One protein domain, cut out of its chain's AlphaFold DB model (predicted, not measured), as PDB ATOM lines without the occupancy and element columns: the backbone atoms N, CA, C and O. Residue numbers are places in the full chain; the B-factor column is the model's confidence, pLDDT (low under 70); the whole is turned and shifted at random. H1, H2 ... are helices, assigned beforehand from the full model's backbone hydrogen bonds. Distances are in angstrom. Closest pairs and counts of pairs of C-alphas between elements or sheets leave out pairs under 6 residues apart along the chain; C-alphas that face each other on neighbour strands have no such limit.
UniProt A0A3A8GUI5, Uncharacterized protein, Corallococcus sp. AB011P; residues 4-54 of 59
ATOM      1  N   TRP A   4       6.347  29.704 -33.282       45.50
ATOM      2  CA  TRP A   4       6.471  28.392 -32.645       45.50
ATOM      3  C   TRP A   4       7.897  27.998 -32.244       45.50
ATOM      4  O   TRP A   4       8.071  27.121 -31.404       45.50
ATOM      5  N   THR A   5       8.930  28.646 -32.785       54.53
ATOM      6  CA  THR A   5      10.326  28.274 -32.499       54.53
ATOM      7  C   THR A   5      10.831  28.793 -31.151       54.53
ATOM      8  O   THR A   5      11.692  28.157 -30.552       54.53
ATOM      9  N   GLN A   6      10.289  29.901 -30.631       56.34
ATOM     10  CA  GLN A   6      10.765  30.474 -29.363       56.34
ATOM     11  C   GLN A   6      10.217  29.758 -28.123       56.34
ATOM     12  O   GLN A   6      10.940  29.593 -27.144       56.34
ATOM     13  N   VAL A   7       8.972  29.279 -28.171       58.62
ATOM     14  CA  VAL A   7       8.358  28.563 -27.039       58.62
ATOM     15  C   VAL A   7       9.036  27.209 -26.813       58.62
ATOM     16  O   VAL A   7       9.308  26.842 -25.673       58.62
ATOM     17  N   ALA A   8       9.383  26.503 -27.892       57.28
ATOM     18  CA  ALA A   8      10.044  25.202 -27.809       57.28
ATOM     19  C   ALA A   8      11.446  25.288 -27.170       57.28
ATOM     20  O   ALA A   8      11.771  24.490 -26.295       57.28
ATOM     21  N   LEU A   9      12.246  26.296 -27.540       55.28
ATOM     22  CA  LEU A   9      13.559  26.547 -26.927       55.28
ATOM     23  C   LEU A   9      13.438  27.017 -25.468       55.28
ATOM     24  O   LEU A   9      14.212  26.579 -24.619       55.28
ATOM     25  N   GLY A  10      12.438  27.851 -25.155       57.09
ATOM     26  CA  GLY A  10      12.144  28.263 -23.779       57.09
ATOM     27  C   GLY A  10      11.770  27.086 -22.869       57.09
ATOM     28  O   GLY A  10      12.212  27.034 -21.724       57.09
ATOM     29  N   GLN A  11      11.024  26.104 -23.386       57.94
ATOM     30  CA  GLN A  11      10.690  24.889 -22.638       57.94
ATOM     31  C   GLN A  11      11.880  23.941 -22.435       57.94
ATOM     32  O   GLN A  11      11.934  23.279 -21.402       57.94
ATOM     33  N   TRP A  12      12.846  23.883 -23.357       49.53
ATOM     34  CA  TRP A  12      14.065  23.077 -23.177       49.53
ATOM     35  C   TRP A  12      14.995  23.663 -22.106       49.53
ATOM     36  O   TRP A  12      15.529  22.919 -21.281       49.53
ATOM     37  N   SER A  13      15.118  24.993 -22.043       54.19
ATOM     38  CA  SER A  13      15.843  25.666 -20.954       54.19
ATOM     39  C   SER A  13      15.151  25.499 -19.598       54.19
ATOM     40  O   SER A  13      15.830  25.387 -18.585       54.19
ATOM     41  N   ALA A  14      13.815  25.430 -19.568       58.38
ATOM     42  CA  ALA A  14      13.052  25.221 -18.335       58.38
ATOM     43  C   ALA A  14      13.212  23.811 -17.733       58.38
ATOM     44  O   ALA A  14      12.890  23.617 -16.565       58.38
ATOM     45  N   TYR A  15      13.702  22.835 -18.509       53.06
ATOM     46  CA  TYR A  15      13.874  21.443 -18.072       53.06
ATOM     47  C   TYR A  15      15.340  21.032 -17.882       53.06
ATOM     48  O   TYR A  15      15.624  19.863 -17.640       53.06
ATOM     49  N   THR A  16      16.282  21.973 -17.990       53.56
ATOM     50  CA  THR A  16      17.677  21.719 -17.619       53.56
ATOM     51  C   THR A  16      17.855  22.195 -16.180       53.56
ATOM     52  O   THR A  16      17.976  23.402 -15.967       53.56
ATOM     53  N   PRO A  17      17.811  21.306 -15.174       60.16
ATOM     54  CA  PRO A  17      17.962  21.734 -13.794       60.16
ATOM     55  C   PRO A  17      19.352  22.367 -13.616       60.16
ATOM     56  O   PRO A  17      20.357  21.820 -14.068       60.16
ATOM     57  N   GLU A  18      19.408  23.524 -12.950       59.62
ATOM     58  CA  GLU A  18      20.628  24.244 -12.542       59.62
ATOM     59  C   GLU A  18      21.811  23.354 -12.085       59.62
ATOM     60  O   GLU A  18      22.946  23.666 -12.463       59.62
ATOM     61  N   PRO A  19      21.620  22.218 -11.375       66.50
ATOM     62  CA  PRO A  19      22.711  21.288 -11.054       66.50
ATOM     63  C   PRO A  19      23.488  20.737 -12.261       66.50
ATOM     64  O   PRO A  19      24.661  20.390 -12.120       66.50
ATOM     65  N   LEU A  20      22.895  20.684 -13.458       66.75
ATOM     66  CA  LEU A  20      23.589  20.214 -14.660       66.75
ATOM     67  C   LEU A  20      24.669  21.207 -15.119       66.75
ATOM     68  O   LEU A  20      25.714  20.801 -15.623       66.75
ATOM     69  N   VAL A  21      24.452  22.510 -14.908       75.12
ATOM     70  CA  VAL A  21      25.394  23.566 -15.312       75.12
ATOM     71  C   VAL A  21      26.685  23.478 -14.503       75.12
ATOM     72  O   VAL A  21      27.777  23.518 -15.071       75.12
ATOM     73  N   GLU A  22      26.575  23.317 -13.185       79.56
ATOM     74  CA  GLU A  22      27.742  23.189 -12.308       79.56
ATOM     75  C   GLU A  22      28.480  21.861 -12.531       79.56
ATOM     76  O   GLU A  22      29.713  21.841 -12.575       79.56
ATOM     77  N   ARG A  23      27.750  20.771 -12.803       76.31
ATOM     78  CA  ARG A  23      28.339  19.485 -13.213       76.31
ATOM     79  C   ARG A  23      29.161  19.613 -14.499       76.31
ATOM     80  O   ARG A  23      30.324  19.211 -14.528       76.31
ATOM     81  N   VAL A  24      28.605  20.239 -15.538       78.94
ATOM     82  CA  VAL A  24      29.311  20.458 -16.813       78.94
ATOM     83  C   VAL A  24      30.534  21.360 -16.630       78.94
ATOM     84  O   VAL A  24      31.587  21.094 -17.214       78.94
ATOM     85  N   LYS A  25      30.444  22.405 -15.796       83.56
ATOM     86  CA  LYS A  25      31.602  23.251 -15.464       83.56
ATOM     87  C   LYS A  25      32.710  22.462 -14.767       83.56
ATOM     88  O   LYS A  25      33.873  22.629 -15.133       83.56
ATOM     89  N   SER A  26      32.359  21.601 -13.813       82.94
ATOM     90  CA  SER A  26      33.312  20.742 -13.103       82.94
ATOM     91  C   SER A  26      34.008  19.762 -14.055       82.94
ATOM     92  O   SER A  26      35.238  19.741 -14.134       82.94
ATOM     93  N   ALA A  27      33.241  19.044 -14.885       83.31
ATOM     94  CA  ALA A  27      33.788  18.123 -15.882       83.31
ATOM     95  C   ALA A  27      34.687  18.829 -16.906       83.31
ATOM     96  O   ALA A  27      35.755  18.328 -17.258       83.31
ATOM     97  N   ARG A  28      34.314  20.042 -17.336       84.12
ATOM     98  CA  ARG A  28      35.168  20.882 -18.187       84.12
ATOM     99  C   ARG A  28      36.484  21.236 -17.493       84.12
ATOM    100  O   ARG A  28      37.528  21.202 -18.138       84.12
ATOM    101  N   GLY A  29      36.448  21.582 -16.207       88.81
ATOM    102  CA  GLY A  29      37.651  21.845 -15.415       88.81
ATOM    103  C   GLY A  29      38.573  20.628 -15.343       88.81
ATOM    104  O   GLY A  29      39.774  20.757 -15.574       88.81
ATOM    105  N   ALA A  30      38.006  19.444 -15.116       86.31
ATOM    106  CA  ALA A  30      38.751  18.191 -15.068       86.31
ATOM    107  C   ALA A  30      39.393  17.830 -16.418       86.31
ATOM    108  O   ALA A  30      40.569  17.478 -16.446       86.31
ATOM    109  N   LEU A  31      38.678  17.997 -17.537       85.56
ATOM    110  CA  LEU A  31      39.229  17.782 -18.884       85.56
ATOM    111  C   LEU A  31      40.345  18.771 -19.237       85.56
ATOM    112  O   LEU A  31      41.263  18.427 -19.975       85.56
ATOM    113  N   LEU A  32      40.275  20.007 -18.739       85.75
ATOM    114  CA  LEU A  32      41.338  20.993 -18.942       85.75
ATOM    115  C   LEU A  32      42.578  20.680 -18.097       85.75
ATOM    116  O   LEU A  32      43.695  20.878 -18.566       85.75
ATOM    117  N   ALA A  33      42.384  20.208 -16.865       88.94
ATOM    118  CA  ALA A  33      43.474  19.834 -15.969       88.94
ATOM    119  C   ALA A  33      44.147  18.518 -16.387       88.94
ATOM    120  O   ALA A  33      45.361  18.380 -16.256       88.94
ATOM    121  N   ASN A  34      43.362  17.568 -16.900       85.75
ATOM    122  CA  ASN A  34      43.828  16.276 -17.373       85.75
ATOM    123  C   ASN A  34      43.276  16.011 -18.782       85.75
ATOM    124  O   ASN A  34      42.183  15.450 -18.922       85.75
ATOM    125  N   PRO A  35      43.991  16.453 -19.832       83.00
ATOM    126  CA  PRO A  35      43.510  16.320 -21.194       83.00
ATOM    127  C   PRO A  35      43.361  14.841 -21.575       83.00
ATOM    128  O   PRO A  35      44.228  14.024 -21.254       83.00
ATOM    129  N   PRO A  36      42.276  14.483 -22.279       81.81
ATOM    130  CA  PRO A  36      42.053  13.118 -22.720       81.81
ATOM    131  C   PRO A  36      43.105  12.690 -23.759       81.81
ATOM    132  O   PRO A  36      43.723  13.542 -24.410       81.81
ATOM    133  N   PRO A  37      43.300  11.372 -23.954       84.62
ATOM    134  CA  PRO A  37      44.250  10.850 -24.928       84.62
ATOM    135  C   PRO A  37      44.015  11.422 -26.330       84.62
ATOM    136  O   PRO A  37      42.875  11.638 -26.755       84.62
ATOM    137  N   ALA A  38      45.100  11.628 -27.080       82.88
ATOM    138  CA  ALA A  38      45.014  12.083 -28.461       82.88
ATOM    139  C   ALA A  38      44.147  11.114 -29.286       82.88
ATOM    140  O   ALA A  38      44.444   9.925 -29.377       82.88
ATOM    141  N   GLY A  39      43.069  11.633 -29.877       84.19
ATOM    142  CA  GLY A  39      42.098  10.839 -30.637       84.19
ATOM    143  C   GLY A  39      40.813  10.492 -29.883       84.19
ATOM    144  O   GLY A  39      39.905   9.935 -30.497       84.19
ATOM    145  N   TRP A  40      40.689  10.859 -28.604       84.56
ATOM    146  CA  TRP A  40      39.441  10.669 -27.870       84.56
ATOM    147  C   TRP A  40      38.295  11.488 -28.481       84.56
ATOM    148  O   TRP A  40      38.416  12.692 -28.733       84.56
ATOM    149  N   ARG A  41      37.176  10.804 -28.733       80.81
ATOM    150  CA  ARG A  41      35.907  11.360 -29.207       80.81
ATOM    151  C   ARG A  41      34.782  10.598 -28.510       80.81
ATOM    152  O   ARG A  41      34.588   9.432 -28.855       80.81
ATOM    153  N   PRO A  42      34.051  11.211 -27.568       76.94
ATOM    154  CA  PRO A  42      32.937  10.528 -26.934       76.94
ATOM    155  C   PRO A  42      31.868  10.223 -27.990       76.94
ATOM    156  O   PRO A  42      31.390  11.122 -28.683       76.94
ATOM    157  N   LEU A  43      31.530   8.941 -28.143       80.88
ATOM    158  CA  LEU A  43      30.517   8.473 -29.100       80.88
ATOM    159  C   LEU A  43      29.085   8.640 -28.566       80.88
ATOM    160  O   LEU A  43      28.126   8.490 -29.319       80.88
ATOM    161  N   GLY A  44      28.944   8.960 -27.279       77.50
ATOM    162  CA  GLY A  44      27.669   9.122 -26.599       77.50
ATOM    163  C   GLY A  44      27.841   9.361 -25.095       77.50
ATOM    164  O   GLY A  44      28.973   9.434 -24.613       77.50
ATOM    165  N   PRO A  45      26.728   9.487 -24.351       72.75
ATOM    166  CA  PRO A  45      26.734   9.725 -22.904       72.75
ATOM    167  C   PRO A  45      27.323   8.556 -22.097       72.75
ATOM    168  O   PRO A  45      27.806   8.762 -20.991       72.75
ATOM    169  N   ASP A  46      27.343   7.349 -22.667       78.06
ATOM    170  CA  ASP A  46      27.902   6.144 -22.045       78.06
ATOM    171  C   ASP A  46      29.435   6.041 -22.114       78.06
ATOM    172  O   ASP A  46      29.989   5.023 -21.700       78.06
ATOM    173  N   ASP A  47      30.125   7.052 -22.648       86.50
ATOM    174  CA  ASP A  47      31.589   7.074 -22.701       86.50
ATOM    175  C   ASP A  47      32.193   6.934 -21.291       86.50
ATOM    176  O   ASP A  47      31.808   7.642 -20.361       86.50
ATOM    177  N   GLU A  48      33.146   6.014 -21.120       83.50
ATOM    178  CA  GLU A  48      33.711   5.668 -19.808       83.50
ATOM    179  C   GLU A  48      34.384   6.864 -19.115       83.50
ATOM    180  O   GLU A  48      34.295   7.017 -17.891       83.50
ATOM    181  N   LEU A  49      35.017   7.753 -19.891       83.19
ATOM    182  CA  LEU A  49      35.619   8.967 -19.353       83.19
ATOM    183  C   LEU A  49      34.530   9.959 -18.938       83.19
ATOM    184  O   LEU A  49      34.618  10.538 -17.856       83.19
ATOM    185  N   LEU A  50      33.479  10.119 -19.746       81.75
ATOM    186  CA  LEU A  50      32.341  10.964 -19.378       81.75
ATOM    187  C   LEU A  50      31.612  10.450 -18.133       81.75
ATOM    188  O   LEU A  50      31.364  11.256 -17.245       81.75
ATOM    189  N   ARG A  51      31.355   9.143 -18.002       81.44
ATOM    190  CA  ARG A  51      30.732   8.548 -16.801       81.44
ATOM    191  C   ARG A  51      31.552   8.780 -15.535       81.44
ATOM    192  O   ARG A  51      30.997   8.932 -14.452       81.44
ATOM    193  N   THR A  52      32.875   8.825 -15.672       83.62
ATOM    194  CA  THR A  52      33.780   9.108 -14.550       83.62
ATOM    195  C   THR A  52      33.741  10.587 -14.148       83.62
ATOM    196  O   THR A  52      33.831  10.915 -12.967       83.62
ATOM    197  N   LEU A  53      33.616  11.494 -15.122       81.88
ATOM    198  CA  LEU A  53      33.638  12.945 -14.901       81.88
ATOM    199  C   LEU A  53      32.267  13.543 -14.565       81.88
ATOM    200  O   LEU A  53      32.181  14.594 -13.929       81.88
ATOM    201  N   LEU A  54      31.207  12.893 -15.028       80.12
ATOM    202  CA  LEU A  54      29.810  13.271 -14.881       80.12
ATOM    203  C   LEU A  54      29.037  12.034 -14.408       80.12
ATOM    204  O   LEU A  54      28.257  11.483 -15.184       80.12
TER     205      LEU A  54
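AT A GLANCE: This is residues 4 to 54 of the 59 residues of an uncharacterized protein of Corallococcus sp. AB011P (UniProt A0A3A8GUI5). A free helical arm, H1, sticks out at one end of a hook-shaped body, in which the long helix H2 is followed by a wide loop, residues 34 to 47, that folds back and brings the end of the short helix H3 near H2. The arm, residues 4 to 19, makes much of the length, and the contacts between the helices are few. The printed part has 51 residues with three named helices, in the order H1, H2, H3, and no named strand; its class is all helix. The whole is only just loose, close to extended, with a radius of gyration of the C-alphas of 14.4 A, and it spans 42 by 21 by 16 A.

IN THESE COORDINATES: H1 holds residues 4 to 14, from C-alpha 4 at (6.471, 28.392, -32.645), and measures 16.1 A from first to last C-alpha. H2 holds residues 19 to 33 and is the longest helix, at 21.4 A; its first C-alpha is at (22.711, 21.288, -11.054). Residues 34 to 47 have no named element; C-alpha 38 among them is at (45.014, 12.083, -28.461). H3 holds residues 48 to 53, measures 8.8 A, and ends with C-alpha 53 at (33.638, 12.945, -14.901).

HOW THE PARTS SIT: H1 touches no helix and is apart from both H2 and H3. Residues 4 to 19, of which 4 to 14 belong to H1, stand free. The link from H1 to H2, four residues, is tight. H2 and H3 are close but not clearly touching, with 2 pairs of C-alphas within 8 A. Their closest C-alphas, those of Ala 27 and Leu 53, are 5.3 A apart, while their centres are 11.5 A apart. The lines of H2 and H3 are only just about perpendicular, at 71 degrees. In H2 and H3 every O i to N i+4 pair is within hydrogen-bond range; in H1 5 of 7 are.

THE WHOLE: The outline is only just a rod. The two C-alphas farthest apart are those of Trp 4 and Pro 37, at 42.4 A. Without the stretch that stands free, the body has 35 residues and spans 26 by 21 by 12 A, with a radius of gyration of 9.7 A. The link from H2 to H3, 14 residues, is long, and its C-alphas lie 9 to 20 A from the mean of the C-alphas. The printed part has no cut. The mean pLDDT of the printed part is 73.7; residues 4 to 20 are under 70, and the mean for H1 is 55.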